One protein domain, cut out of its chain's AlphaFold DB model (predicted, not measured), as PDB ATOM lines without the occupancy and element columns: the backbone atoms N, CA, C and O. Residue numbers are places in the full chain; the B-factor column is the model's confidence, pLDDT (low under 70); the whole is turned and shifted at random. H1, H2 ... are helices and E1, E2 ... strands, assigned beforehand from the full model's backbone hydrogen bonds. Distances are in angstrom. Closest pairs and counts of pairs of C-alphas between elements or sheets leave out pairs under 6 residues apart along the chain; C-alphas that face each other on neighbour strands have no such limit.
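This is residues 46 to 149 of the 151 residues of an uncharacterized protein of Brevibacterium aurantiacum (UniProt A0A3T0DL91). One strongly twisted sheet of five strands makes the body, and two short helices, H1 and H2, follow beyond one end of it, set about perpendicular to each other. H1 only grazes the sheet, H2 is off it, and a long stretch without a named element, residues 93 to 117, winds mostly about the other end. The printed part has 104 residues, 47 of them, under half, in named elements, in the order E1 E2 E3 E4 E5 H1 H2; the class is mixed, helices and strands. The sheet runs E2 E3 E4 E1 E5 and is mixed, with only E1 and E5 parallel. The whole is only just compact, close to loose, with a radius of gyration of the C-alphas of 15.0 A, and elongated, spanning 45 by 27 by 21 A.

E1, residues 48 to 55, begins at C-alpha 48 (117.890, 125.435, 185.606) and is 23.1 A long. E2 is residues 67 to 71, 12.1 A; E3 is residues 79 to 84, 16.4 A; E4 is residues 87 to 92, 16.0 A. E5, residues 118 to 121, measures 10.0 A. H1, residues 126 to 134, is 12.0 A long and begins at C-alpha 126 (113.509, 124.210, 163.918). H2, residues 140 to 148, is 13.2 A long and ends at C-alpha 148 (126.132, 111.098, 159.484).

E1, an inner strand, pairs in a staggered way: residues 48 to 52 with E4, residues 52 to 55 with E5. E1 and E5 are parallel at 43 degrees, with N 53 and O 118 2.8 A apart. E4 and E1 are antiparallel at 158 degrees, with N 50 and O 90 at 2.9 A. E2 and E3 form a hairpin, with N 70 and O 81 at 2.9 A, and so do E3 and E4, with N 89 and O 82 at 2.8 A. E2 E3 E4 are a meander, each strand the antiparallel neighbour of the one before; E1 E2 E3 E4 are a Greek key, a meander of three whose last strand is also the antiparallel neighbour of E1. H1 grazes the sheet with residues 127 to 128; its closest C-alphas to E2 are those of Glu 127 and Arg 67, 7.4 A. H1 and H2 touch, closest at the C-alphas of Ala 132 and Leu 140, 6.2 A, about perpendicular at 81 degrees. H2 is apart from the five strands. Every O i to N i+4 pair is within hydrogen-bond range in H2, and 4 of 5 in H1.

The C-alphas farthest apart are those of Arg 96 and Glu 137, 45.6 A. The printed part has no cut; the links E1 to E2 and E4 to E5 are long. The mean pLDDT of the printed part is 79.8, with residues 58 to 59, 61 to 65 and 131 to 149 under 70.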
ATOM      1  N   GLU A  46     122.367 128.955 189.444       91.75
ATOM      2  CA  GLU A  46     122.287 129.423 188.060       91.75
ATOM      3  C   GLU A  46     121.736 128.363 187.102       91.75
ATOM      4  O   GLU A  46     121.272 128.714 186.019       91.75
ATOM      5  N   LEU A  47     121.830 127.079 187.468       94.12
ATOM      6  CA  LEU A  47     121.533 125.956 186.588       94.12
ATOM      7  C   LEU A  47     120.075 125.516 186.733       94.12
ATOM      8  O   LEU A  47     119.726 124.748 187.628       94.12
ATOM      9  N   ASP A  48     119.257 125.926 185.768       94.12
ATOM     10  CA  ASP A  48     117.890 125.435 185.606       94.12
ATOM     11  C   ASP A  48     117.711 124.822 184.209       94.12
ATOM     12  O   ASP A  48     118.385 125.214 183.253       94.12
ATOM     13  N   VAL A  49     116.773 123.887 184.050       94.75
ATOM     14  CA  VAL A  49     116.489 123.264 182.745       94.75
ATOM     15  C   VAL A  49     114.993 123.197 182.475       94.75
ATOM     16  O   VAL A  49     114.230 122.789 183.343       94.75
ATOM     17  N   ILE A  50     114.576 123.516 181.250       94.50
ATOM     18  CA  ILE A  50     113.269 123.121 180.707       94.50
ATOM     19  C   ILE A  50     113.483 121.956 179.744       94.50
ATOM     20  O   ILE A  50     114.399 121.984 178.920       94.50
ATOM     21  N   VAL A  51     112.612 120.951 179.827       94.69
ATOM     22  CA  VAL A  51     112.587 119.813 178.902       94.69
ATOM     23  C   VAL A  51     111.283 119.850 178.120       94.69
ATOM     24  O   VAL A  51     110.201 119.828 178.704       94.69
ATOM     25  N   LEU A  52     111.374 119.892 176.796       92.50
ATOM     26  CA  LEU A  52     110.219 119.866 175.908       92.50
ATOM     27  C   LEU A  52     110.225 118.583 175.087       92.50
ATOM     28  O   LEU A  52     111.252 118.209 174.523       92.50
ATOM     29  N   ARG A  53     109.066 117.940 174.963       90.50
ATOM     30  CA  ARG A  53     108.859 116.812 174.053       90.50
ATOM     31  C   ARG A  53     108.043 117.279 172.843       90.50
ATOM     32  O   ARG A  53     106.817 117.365 172.952       90.50
ATOM     33  N   PRO A  54     108.685 117.614 171.711       87.88
ATOM     34  CA  PRO A  54     107.969 117.886 170.473       87.88
ATOM     35  C   PRO A  54     107.293 116.615 169.941       87.88
ATOM     36  O   PRO A  54     107.933 115.575 169.815       87.88
ATOM     37  N   ILE A  55     106.006 116.707 169.601       86.38
ATOM     38  CA  ILE A  55     105.254 115.648 168.908       86.38
ATOM     39  C   ILE A  55     104.496 116.226 167.708       86.38
ATOM     40  O   ILE A  55     104.075 117.389 167.739       86.38
ATOM     41  N   ARG A  56     104.312 115.429 166.650       77.31
ATOM     42  CA  ARG A  56     103.499 115.803 165.475       77.31
ATOM     43  C   ARG A  56     102.020 115.471 165.659       77.31
ATOM     44  O   ARG A  56     101.155 116.264 165.308       77.31
ATOM     45  N   TYR A  57     101.743 114.298 166.215       78.94
ATOM     46  CA  TYR A  57     100.408 113.756 166.462       78.94
ATOM     47  C   TYR A  57     100.421 112.905 167.737       78.94
ATOM     48  O   TYR A  57     101.482 112.589 168.281       78.94
ATOM     49  N   ALA A  58      99.238 112.549 168.242       69.81
ATOM     50  CA  ALA A  58      99.125 111.668 169.399       69.81
ATOM     51  C   ALA A  58      99.850 110.336 169.114       69.81
ATOM     52  O   ALA A  58      99.610 109.716 168.083       69.81
ATOM     53  N   ASN A  59     100.734 109.915 170.026       68.75
ATOM     54  CA  ASN A  59     101.588 108.716 169.919       68.75
ATOM     55  C   ASN A  59     102.753 108.792 168.915       68.75
ATOM     56  O   ASN A  59     103.266 107.764 168.474       68.75
ATOM     57  N   ASP A  60     103.216 109.994 168.578       71.06
ATOM     58  CA  ASP A  60     104.442 110.159 167.800       71.06
ATOM     59  C   ASP A  60     105.690 109.771 168.614       71.06
ATOM     60  O   ASP A  60     106.205 110.533 169.439       71.06
ATOM     61  N   ASN A  61     106.166 108.547 168.383       66.69
ATOM     62  CA  ASN A  61     107.388 108.005 168.977       66.69
ATOM     63  C   ASN A  61     108.611 108.170 168.063       66.69
ATOM     64  O   ASN A  61     109.682 107.708 168.426       66.69
ATOM     65  N   GLY A  62     108.457 108.773 166.877       59.53
ATOM     66  CA  GLY A  62     109.469 108.753 165.818       59.53
ATOM     67  C   GLY A  62     110.307 110.023 165.681       59.53
ATOM     68  O   GLY A  62     111.113 110.099 164.762       59.53
ATOM     69  N   VAL A  63     110.123 111.034 166.533       61.91
ATOM     70  CA  VAL A  63     110.939 112.257 166.478       61.91
ATOM     71  C   VAL A  63     112.258 111.984 167.193       61.91
ATOM     72  O   VAL A  63     112.397 112.290 168.369       61.91
ATOM     73  N   PHE A  64     113.225 111.394 166.496       63.84
ATOM     74  CA  PHE A  64     114.595 111.269 166.984       63.84
ATOM     75  C   PHE A  64     115.484 112.175 166.150       63.84
ATOM     76  O   PHE A  64     115.696 111.943 164.967       63.84
ATOM     77  N   ALA A  65     115.974 113.236 166.777       66.88
ATOM     78  CA  ALA A  65     117.016 114.067 166.210       66.88
ATOM     79  C   ALA A  65     118.036 114.365 167.303       66.88
ATOM     80  O   ALA A  65     117.682 114.548 168.475       66.88
ATOM     81  N   TYR A  66     119.301 114.383 166.905       75.81
ATOM     82  CA  TYR A  66     120.376 114.901 167.723       75.81
ATOM     83  C   TYR A  66     120.708 116.310 167.259       75.81
ATOM     84  O   TYR A  66     120.826 116.584 166.064       75.81
ATOM     85  N   ARG A  67     120.880 117.210 168.221       83.44
ATOM     86  CA  ARG A  67     121.423 118.527 167.947       83.44
ATOM     87  C   ARG A  67     122.387 118.937 169.035       83.44
ATOM     88  O   ARG A  67     122.001 119.037 170.204       83.44
ATOM     89  N   ALA A  68     123.616 119.216 168.607       88.50
ATOM     90  CA  ALA A  68     124.647 119.779 169.457       88.50
ATOM     91  C   ALA A  68     124.133 121.046 170.167       88.50
ATOM     92  O   ALA A  68     123.348 121.804 169.583       88.50
ATOM     93  N   PRO A  69     124.566 121.285 171.414       93.00
ATOM     94  CA  PRO A  69     124.227 122.501 172.121       93.00
ATOM     95  C   PRO A  69     124.628 123.755 171.352       93.00
ATOM     96  O   PRO A  69     125.694 123.813 170.745       93.00
ATOM     97  N   ARG A  70     123.785 124.781 171.430       91.00
ATOM     98  CA  ARG A  70     124.059 126.110 170.883       91.00
ATOM     99  C   ARG A  70     123.564 127.200 171.820       91.00
ATOM    100  O   ARG A  70     122.655 126.966 172.618       91.00
ATOM    101  N   ASP A  71     124.119 128.395 171.669       90.56
ATOM    102  CA  ASP A  71     123.608 129.593 172.330       90.56
ATOM    103  C   ASP A  71     122.171 129.873 171.849       90.56
ATOM    104  O   ASP A  71     121.911 129.902 170.645       90.56
ATOM    105  N   ASP A  72     121.236 130.081 172.778       89.50
ATOM    106  CA  ASP A  72     119.834 130.429 172.482       89.50
ATOM    107  C   ASP A  72     119.355 131.562 173.399       89.50
ATOM    108  O   ASP A  72     118.278 131.522 173.991       89.50
ATOM    109  N   ARG A  73     120.229 132.560 173.585       85.38
ATOM    110  CA  ARG A  73     120.024 133.677 174.515       85.38
ATOM    111  C   ARG A  73     118.706 134.389 174.215       85.38
ATOM    112  O   ARG A  73     118.513 134.914 173.123       85.38
ATOM    113  N   ALA A  74     117.837 134.469 175.217       79.56
ATOM    114  CA  ALA A  74     116.512 135.066 175.089       79.56
ATOM    115  C   ALA A  74     116.161 135.864 176.345       79.56
ATOM    116  O   ALA A  74     116.483 135.453 177.459       79.56
ATOM    117  N   SER A  75     115.507 137.018 176.174       72.19
ATOM    118  CA  SER A  75     115.051 137.874 177.289       72.19
ATOM    119  C   SER A  75     116.170 138.249 178.272       72.19
ATOM    120  O   SER A  75     115.971 138.349 179.480       72.19
ATOM    121  N   GLY A  76     117.386 138.406 177.742       73.75
ATOM    122  CA  GLY A  76     118.597 138.660 178.512       73.75
ATOM    123  C   GLY A  76     119.190 137.433 179.205       73.75
ATOM    124  O   GLY A  76     120.327 137.543 179.644       73.75
ATOM    125  N   LEU A  77     118.493 136.297 179.298       83.06
ATOM    126  CA  LEU A  77     118.946 135.086 179.988       83.06
ATOM    127  C   LEU A  77     119.954 134.283 179.154       83.06
ATOM    128  O   LEU A  77     119.886 134.224 177.922       83.06
ATOM    129  N   ASN A  78     120.885 133.632 179.854       90.69
ATOM    130  CA  ASN A  78     121.898 132.762 179.267       90.69
ATOM    131  C   ASN A  78     121.334 131.356 179.032       90.69
ATOM    132  O   ASN A  78     121.600 130.435 179.806       90.69
ATOM    133  N   PHE A  79     120.548 131.218 177.965       92.81
ATOM    134  CA  PHE A  79     120.016 129.938 177.521       92.81
ATOM    135  C   PHE A  79     120.924 129.237 176.516       92.81
ATOM    136  O   PHE A  79     121.511 129.865 175.631       92.81
ATOM    137  N   TYR A  80     120.942 127.914 176.626       94.56
ATOM    138  CA  TYR A  80     121.561 127.005 175.677       94.56
ATOM    139  C   TYR A  80     120.543 125.952 175.272       94.56
ATOM    140  O   TYR A  80     119.896 125.348 176.135       94.56
ATOM    141  N   ARG A  81     120.407 125.722 173.967       94.25
ATOM    142  CA  ARG A  81     119.468 124.743 173.425       94.25
ATOM    143  C   ARG A  81     120.203 123.547 172.855       94.25
ATOM    144  O   ARG A  81     121.160 123.717 172.106       94.25
ATOM    145  N   MET A  82     119.731 122.351 173.178       93.31
ATOM    146  CA  MET A  82     120.207 121.091 172.602       93.31
ATOM    147  C   MET A  82     119.039 120.127 172.408       93.31
ATOM    148  O   MET A  82     118.008 120.264 173.068       93.31
ATOM    149  N   MET A  83     119.201 119.139 171.531       90.62
ATOM    150  CA  MET A  83     118.205 118.086 171.341       90.62
ATOM    151  C   MET A  83     118.862 116.715 171.414       90.62
ATOM    152  O   MET A  83     119.889 116.473 170.785       90.62
ATOM    153  N   LEU A  84     118.259 115.820 172.190       87.62
ATOM    154  CA  LEU A  84     118.702 114.438 172.312       87.62
ATOM    155  C   LEU A  84     117.504 113.544 172.614       87.62
ATOM    156  O   LEU A  84     116.661 113.901 173.433       87.62
ATOM    157  N   GLY A  85     117.437 112.375 171.974       82.06
ATOM    158  CA  GLY A  85     116.411 111.370 172.277       82.06
ATOM    159  C   GLY A  85     114.978 111.859 172.043       82.06
ATOM    160  O   GLY A  85     114.063 111.416 172.730       82.06
ATOM    161  N   GLY A  86     114.789 112.813 171.127       84.06
ATOM    162  CA  GLY A  86     113.469 113.363 170.814       84.06
ATOM    163  C   GLY A  86     112.940 114.408 171.790       84.06
ATOM    164  O   GLY A  86     111.779 114.800 171.689       84.06
ATOM    165  N   VAL A  87     113.773 114.886 172.714       90.38
ATOM    166  CA  VAL A  87     113.439 115.995 173.610       90.38
ATOM    167  C   VAL A  87     114.408 117.156 173.422       90.38
ATOM    168  O   VAL A  87     115.600 116.972 173.169       90.38
ATOM    169  N   ILE A  88     113.873 118.366 173.537       92.69
ATOM    170  CA  ILE A  88     114.622 119.615 173.466       92.69
ATOM    171  C   ILE A  88     114.883 120.082 174.891       92.69
ATOM    172  O   ILE A  88     113.958 120.212 175.694       92.69
ATOM    173  N   PHE A  89     116.141 120.361 175.193       95.00
ATOM    174  CA  PHE A  89     116.563 120.932 176.460       95.00
ATOM    175  C   PHE A  89     116.867 122.410 176.271       95.00
ATOM    176  O   PHE A  89     117.646 122.771 175.387       95.00
ATOM    177  N   PHE A  90     116.300 123.243 177.137       94.31
ATOM    178  CA  PHE A  90     116.705 124.633 177.320       94.31
ATOM    179  C   PHE A  90     117.388 124.749 178.674       94.31
ATOM    180  O   PHE A  90     116.733 124.680 179.715       94.31
ATOM    181  N   VAL A  91     118.708 124.898 178.661       95.38
ATOM    182  CA  VAL A  91     119.528 125.032 179.864       95.38
ATOM    183  C   VAL A  91     119.745 126.511 180.139       95.38
ATOM    184  O   VAL A  91     120.352 127.202 179.325       95.38
ATOM    185  N   ASN A  92     119.252 126.998 181.270       94.56
ATOM    186  CA  ASN A  92     119.572 128.318 181.792       94.56
ATOM    187  C   ASN A  92     120.837 128.226 182.651       94.56
ATOM    188  O   ASN A  92     120.932 127.331 183.488       94.56
ATOM    189  N   LEU A  93     121.774 129.157 182.461       93.50
ATOM    190  CA  LEU A  93     122.931 129.377 183.343       93.50
ATOM    191  C   LEU A  93     122.944 130.798 183.921       93.50
ATOM    192  O   LEU A  93     124.001 131.348 184.219       93.50
ATOM    193  N   ASP A  94     121.789 131.454 184.012       87.81
ATOM    194  CA  ASP A  94     121.707 132.837 184.466       87.81
ATOM    195  C   ASP A  94     121.465 132.963 185.973       87.81
ATOM    196  O   ASP A  94     120.485 132.442 186.504       87.81
ATOM    197  N   SER A  95     122.309 133.752 186.642       78.94
ATOM    198  CA  SER A  95     122.234 134.013 188.084       78.94
ATOM    199  C   SER A  95     121.025 134.828 188.526       78.94
ATOM    200  O   SER A  95     120.698 134.827 189.708       78.94
ATOM    201  N   ARG A  96     120.332 135.523 187.615       81.62
ATOM    202  CA  ARG A  96     119.053 136.183 187.946       81.62
ATOM    203  C   ARG A  96     117.931 135.174 188.188       81.62
ATOM    204  O   ARG A  96     116.866 135.553 188.677       81.62
ATOM    205  N   GLY A  97     118.166 133.905 187.854       75.25
ATOM    206  CA  GLY A  97     117.185 132.844 187.960       75.25
ATOM    207  C   GLY A  97     116.036 133.021 186.972       75.25
ATOM    208  O   GLY A  97     116.081 133.799 186.020       75.25
ATOM    209  N   THR A  98     114.983 132.250 187.208       84.94
ATOM    210  CA  THR A  98     113.892 132.027 186.249       84.94
ATOM    211  C   THR A  98     112.522 132.426 186.798       84.94
ATOM    212  O   THR A  98     111.499 132.194 186.160       84.94
ATOM    213  N   ALA A  99     112.484 133.075 187.966       82.12
ATOM    214  CA  ALA A  99     111.253 133.402 188.688       82.12
ATOM    215  C   ALA A  99     110.319 134.366 187.931       82.12
ATOM    216  O   ALA A  99     109.098 134.268 188.058       82.12
ATOM    217  N   SER A 100     110.877 135.282 187.136       78.44
ATOM    218  CA  SER A 100     110.125 136.226 186.296       78.44
ATOM    219  C   SER A 100     109.824 135.689 184.893       78.44
ATOM    220  O   SER A 100     109.137 136.354 184.120       78.44
ATOM    221  N   HIS A 101     110.317 134.498 184.545       84.06
ATOM    222  CA  HIS A 101     110.119 133.916 183.223       84.06
ATOM    223  C   HIS A 101     108.695 133.365 183.072       84.06
ATOM    224  O   HIS A 101     108.150 132.752 183.991       84.06
ATOM    225  N   THR A 102     108.105 133.500 181.883       84.06
ATOM    226  CA  THR A 102     106.746 133.001 181.588       84.06
ATOM    227  C   THR A 102     106.597 131.502 181.866       84.06
ATOM    228  O   THR A 102     105.541 131.049 182.292       84.06
ATOM    229  N   LEU A 103     107.677 130.733 181.687       85.44
ATOM    230  CA  LEU A 103     107.729 129.285 181.930       85.44
ATOM    231  C   LEU A 103     108.301 128.904 183.307       85.44
ATOM    232  O   LEU A 103     108.801 127.797 183.468       85.44
ATOM    233  N   LYS A 104     108.263 129.796 184.307       86.12
ATOM    234  CA  LYS A 104     108.870 129.576 185.639       86.12
ATOM    235  C   LYS A 104     108.523 128.230 186.298       86.12
ATOM    236  O   LYS A 104     109.363 127.660 186.983       86.12
ATOM    237  N   ASN A 105     107.316 127.711 186.065       88.25
ATOM    238  CA  ASN A 105     106.832 126.457 186.658       88.25
ATOM    239  C   ASN A 105     107.334 125.191 185.938       88.25
ATOM    240  O   ASN A 105     107.260 124.097 186.503       88.25
ATOM    241  N   GLU A 106     107.842 125.342 184.712       90.19
ATOM    242  CA  GLU A 106     108.367 124.248 183.886       90.19
ATOM    243  C   GLU A 106     109.855 123.988 184.145       90.19
ATOM    244  O   GLU A 106     110.389 122.964 183.720       90.19
ATOM    245  N   PHE A 107     110.539 124.902 184.841       91.25
ATOM    246  CA  PHE A 107     111.945 124.720 185.173       91.25
ATOM    247  C   PHE A 107     112.131 123.602 186.190       91.25
ATOM    248  O   PHE A 107     111.530 123.580 187.264       91.25
ATOM    249  N   ILE A 108     113.047 122.706 185.854       93.25
ATOM    250  CA  ILE A 108     113.668 121.768 186.766       93.25
ATOM    251  C   ILE A 108     114.820 122.504 187.439       93.25
ATOM    252  O   ILE A 108     115.725 123.002 186.766       93.25
ATOM    253  N   LYS A 109     114.763 122.547 188.764       92.12
ATOM    254  CA  LYS A 109     115.724 123.196 189.655       92.12
ATOM    255  C   LYS A 109     116.404 122.162 190.549       92.12
ATOM    256  O   LYS A 109     116.050 120.981 190.526       92.12
ATOM    257  N   ALA A 110     117.373 122.603 191.346       88.75
ATOM    258  CA  ALA A 110     118.121 121.746 192.268       88.75
ATOM    259  C   ALA A 110     117.225 120.929 193.223       88.75
ATOM    260  O   ALA A 110     117.523 119.771 193.502       88.75
ATOM    261  N   ASP A 111     116.123 121.519 193.683       86.88
ATOM    262  CA  ASP A 111     115.144 120.956 194.623       86.88
ATOM    263  C   ASP A 111     113.989 120.201 193.937       86.88
ATOM    264  O   ASP A 111     113.059 119.722 194.588       86.88
ATOM    265  N   THR A 112     114.015 120.082 192.608       85.50
ATOM    266  CA  THR A 112     112.944 119.419 191.863       85.50
ATOM    267  C   THR A 112     113.094 117.896 191.927       85.50
ATOM    268  O   THR A 112     113.982 117.314 191.304       85.50
ATOM    269  N   ASN A 113     112.165 117.237 192.626       76.94
ATOM    270  CA  ASN A 113     112.205 115.790 192.897       76.94
ATOM    271  C   ASN A 113     111.740 114.884 191.739       76.94
ATOM    272  O   ASN A 113     111.865 113.665 191.824       76.94
ATOM    273  N   SER A 114     111.199 115.445 190.657       81.44
ATOM    274  CA  SER A 114     110.639 114.681 189.536       81.44
ATOM    275  C   SER A 114     111.058 115.275 188.199       81.44
ATOM    276  O   SER A 114     111.004 116.492 188.021       81.44
ATOM    277  N   LEU A 115     111.391 114.425 187.226       83.81
ATOM    278  CA  LEU A 115     111.585 114.872 185.850       83.81
ATOM    279  C   LEU A 115     110.252 115.389 185.292       83.81
ATOM    280  O   LEU A 115     109.287 114.636 185.191       83.81
ATOM    281  N   LYS A 116     110.217 116.671 184.930       88.56
ATOM    282  CA  LYS A 116     109.088 117.306 184.245       88.56
ATOM    283  C   LYS A 116     109.449 117.509 182.780       88.56
ATOM    284  O   LYS A 116     110.578 117.881 182.474       88.56
ATOM    285  N   PHE A 117     108.500 117.276 181.884       90.25
ATOM    286  CA  PHE A 117     108.622 117.704 180.497       90.25
ATOM    287  C   PHE A 117     107.278 118.203 179.985       90.25
ATOM    288  O   PHE A 117     106.227 117.667 180.338       90.25
ATOM    289  N   THR A 118     107.320 119.208 179.120       90.88
ATOM    290  CA  THR A 118     106.126 119.772 178.493       90.88
ATOM    291  C   THR A 118     105.991 119.208 177.084       90.88
ATOM    292  O   THR A 118     106.932 119.260 176.290       90.88
ATOM    293  N   ILE A 119     104.822 118.666 176.745       90.00
ATOM    294  CA  ILE A 119     104.531 118.252 175.370       90.00
ATOM    295  C   ILE A 119     104.229 119.498 174.542       90.00
ATOM    296  O   ILE A 119     103.410 120.333 174.928       90.00
ATOM    297  N   VAL A 120     104.883 119.619 173.391       90.31
ATOM    298  CA  VAL A 120     104.741 120.772 172.500       90.31
ATOM    299  C   VAL A 120     104.529 120.327 171.060       90.31
ATOM    300  O   VAL A 120     104.887 119.219 170.668       90.31
ATOM    301  N   ASN A 121     103.941 121.205 170.251       87.25
ATOM    302  CA  ASN A 121     103.780 120.948 168.825       87.25
ATOM    303  C   ASN A 121     105.149 121.028 168.123       87.25
ATOM    304  O   ASN A 121     105.787 122.086 168.141       87.25
ATOM    305  N   ALA A 122     105.572 119.932 167.487       84.81
ATOM    306  CA  ALA A 122     106.856 119.826 166.795       84.81
ATOM    307  C   ALA A 122     107.047 120.881 165.690       84.81
ATOM    308  O   ALA A 122     108.156 121.366 165.490       84.81
ATOM    309  N   HIS A 123     105.972 121.327 165.029       82.56
ATOM    310  CA  HIS A 123     106.031 122.337 163.964       82.56
ATOM    311  C   HIS A 123     106.494 123.724 164.437       82.56
ATOM    312  O   HIS A 123     106.773 124.585 163.605       82.56
ATOM    313  N   LYS A 124     106.584 123.958 165.751       85.50
ATOM    314  CA  LYS A 124     107.099 125.211 166.323       85.50
ATOM    315  C   LYS A 124     108.622 125.236 166.491       85.50
ATOM    316  O   LYS A 124     109.150 126.280 166.859       85.50
ATOM    317  N   PHE A 125     109.317 124.122 166.257       83.31
ATOM    318  CA  PHE A 125     110.745 123.986 166.553       83.31
ATOM    319  C   PHE A 125     111.549 123.649 165.301       83.31
ATOM    320  O   PHE A 125     111.226 122.717 164.563       83.31
ATOM    321  N   GLU A 126     112.635 124.391 165.083       80.56
ATOM    322  CA  GLU A 126     113.509 124.210 163.918       80.56
ATOM    323  C   GLU A 126     114.211 122.850 163.899       80.56
ATOM    324  O   GLU A 126     114.486 122.323 162.823       80.56
ATOM    325  N   GLU A 127     114.436 122.257 165.074       77.62
ATOM    326  CA  GLU A 127     114.909 120.884 165.255       77.62
ATOM    327  C   GLU A 127     114.087 119.870 164.460       77.62
ATOM    328  O   GLU A 127     114.611 118.860 164.003       77.62
ATOM    329  N   TYR A 128     112.797 120.151 164.303       75.81
ATOM    330  CA  TYR A 128     111.887 119.329 163.537       75.81
ATOM    331  C   TYR A 128     111.668 119.893 162.130       75.81
ATOM    332  O   TYR A 128     111.758 119.159 161.147       75.81
ATOM    333  N   THR A 129     111.396 121.195 161.995       75.44
ATOM    334  CA  THR A 129     110.987 121.756 160.699       75.44
ATOM    335  C   THR A 129     112.109 121.794 159.672       75.44
ATOM    336  O   THR A 129     111.827 121.645 158.487       75.44
ATOM    337  N   THR A 130     113.360 122.024 160.082       73.00
ATOM    338  CA  THR A 130     114.482 122.095 159.134       73.00
ATOM    339  C   THR A 130     114.749 120.728 158.519       73.00
ATOM    340  O   THR A 130     114.705 120.626 157.294       73.00
ATOM    341  N   PRO A 131     114.917 119.655 159.311       69.44
ATOM    342  CA  PRO A 131     115.101 118.339 158.728       69.44
ATOM    343  C   PRO A 131     113.858 117.832 157.976       69.44
ATOM    344  O   PRO A 131     113.992 117.278 156.893       69.44
ATOM    345  N   ALA A 132     112.639 118.107 158.462       68.56
ATOM    346  CA  ALA A 132     111.409 117.737 157.753       68.56
ATOM    347  C   ALA A 132     111.274 118.382 156.361       68.56
ATOM    348  O   ALA A 132     110.610 117.817 155.500       68.56
ATOM    349  N   ARG A 133     111.894 119.548 156.124       65.50
ATOM    350  CA  ARG A 133     111.949 120.180 154.792       65.50
ATOM    351  C   ARG A 133     112.972 119.535 153.859       65.50
ATOM    352  O   ARG A 133     112.833 119.673 152.651       65.50
ATOM    353  N   LEU A 134     114.007 118.902 154.408       62.50
ATOM    354  CA  LEU A 134     115.071 118.247 153.640       62.50
ATOM    355  C   LEU A 134     114.710 116.803 153.264       62.50
ATOM    356  O   LEU A 134     115.248 116.258 152.306       62.50
ATOM    357  N   VAL A 135     113.782 116.193 154.003       61.03
ATOM    358  CA  VAL A 135     113.242 114.868 153.701       61.03
ATOM    359  C   VAL A 135     112.282 114.990 152.520       61.03
ATOM    360  O   VAL A 135     111.152 115.448 152.686       61.03
ATOM    361  N   HIS A 136     112.718 114.567 151.331       54.09
ATOM    362  CA  HIS A 136     111.839 114.539 150.163       54.09
ATOM    363  C   HIS A 136     110.985 113.272 150.038       54.09
ATOM    364  O   HIS A 136     110.014 113.317 149.302       54.09
ATOM    365  N   GLU A 137     111.260 112.207 150.796       51.88
ATOM    366  CA  GLU A 137     110.400 111.024 150.966       51.88
ATOM    367  C   GLU A 137     111.013 110.141 152.077       51.88
ATOM    368  O   GLU A 137     112.196 109.816 152.017       51.88
ATOM    369  N   GLY A 138     110.250 109.780 153.120       56.69
ATOM    370  CA  GLY A 138     110.712 108.891 154.206       56.69
ATOM    371  C   GLY A 138     110.562 109.443 155.632       56.69
ATOM    372  O   GLY A 138     109.968 110.496 155.860       56.69
ATOM    373  N   SER A 139     111.057 108.697 156.629       59.16
ATOM    374  CA  SER A 139     111.022 109.121 158.036       59.16
ATOM    375  C   SER A 139     112.189 110.060 158.359       59.16
ATOM    376  O   SER A 139     113.293 109.885 157.847       59.16
ATOM    377  N   LEU A 140     111.956 111.045 159.231       58.59
ATOM    378  CA  LEU A 140     112.976 112.031 159.577       58.59
ATOM    379  C   LEU A 140     114.235 111.394 160.195       58.59
ATOM    380  O   LEU A 140     115.352 111.752 159.827       58.59
ATOM    381  N   SER A 141     114.056 110.423 161.088       58.28
ATOM    382  CA  SER A 141     115.174 109.696 161.695       58.28
ATOM    383  C   SER A 141     116.038 109.021 160.630       58.28
ATOM    384  O   SER A 141     117.252 109.178 160.637       58.28
ATOM    385  N   SER A 142     115.407 108.384 159.636       57.69
ATOM    386  CA  SER A 142     116.120 107.729 158.534       57.69
ATOM    387  C   SER A 142     116.971 108.701 157.716       57.69
ATOM    388  O   SER A 142     118.040 108.320 157.259       57.69
ATOM    389  N   PHE A 143     116.528 109.946 157.525       59.72
ATOM    390  CA  PHE A 143     117.323 110.959 156.828       59.72
ATOM    391  C   PHE A 143     118.535 111.412 157.649       59.72
ATOM    392  O   PHE A 143     119.629 111.523 157.102       59.72
ATOM    393  N   LEU A 144     118.365 111.642 158.955       56.88
ATOM    394  CA  LEU A 144     119.465 112.059 159.830       56.88
ATOM    395  C   LEU A 144     120.561 110.985 159.924       56.88
ATOM    396  O   LEU A 144     121.737 111.332 159.840       56.88
ATOM    397  N   ASP A 145     120.184 109.703 159.969       57.16
ATOM    398  CA  ASP A 145     121.129 108.574 159.949       57.16
ATOM    399  C   ASP A 145     121.953 108.510 158.643       57.16
ATOM    400  O   ASP A 145     123.096 108.051 158.634       57.16
ATOM    401  N   HIS A 146     121.403 108.970 157.510       54.34
ATOM    402  CA  HIS A 146     122.129 108.991 156.231       54.34
ATOM    403  C   HIS A 146     123.143 110.136 156.141       54.34
ATOM    404  O   HIS A 146     124.183 109.971 155.505       54.34
ATOM    405  N   VAL A 147     122.863 111.281 156.772       55.19
ATOM    406  CA  VAL A 147     123.755 112.451 156.745       55.19
ATOM    407  C   VAL A 147     125.025 112.206 157.571       55.19
ATOM    408  O   VAL A 147     126.095 112.631 157.150       55.19
ATOM    409  N   GLU A 148     124.948 111.461 158.679       49.78
ATOM    410  CA  GLU A 148     126.132 111.098 159.484       49.78
ATOM    411  C   GLU A 148     127.125 110.181 158.748       49.78
ATOM    412  O   GLU A 148     128.307 110.191 159.068       49.78
ATOM    413  N   ASN A 149     126.686 109.426 157.736       43.03
ATOM    414  CA  ASN A 149     127.551 108.508 156.985       43.03
ATOM    415  C   ASN A 149     128.295 109.166 155.802       43.03
ATOM    416  O   ASN A 149     129.020 108.477 155.085       43.03
TER     417      ASN A 149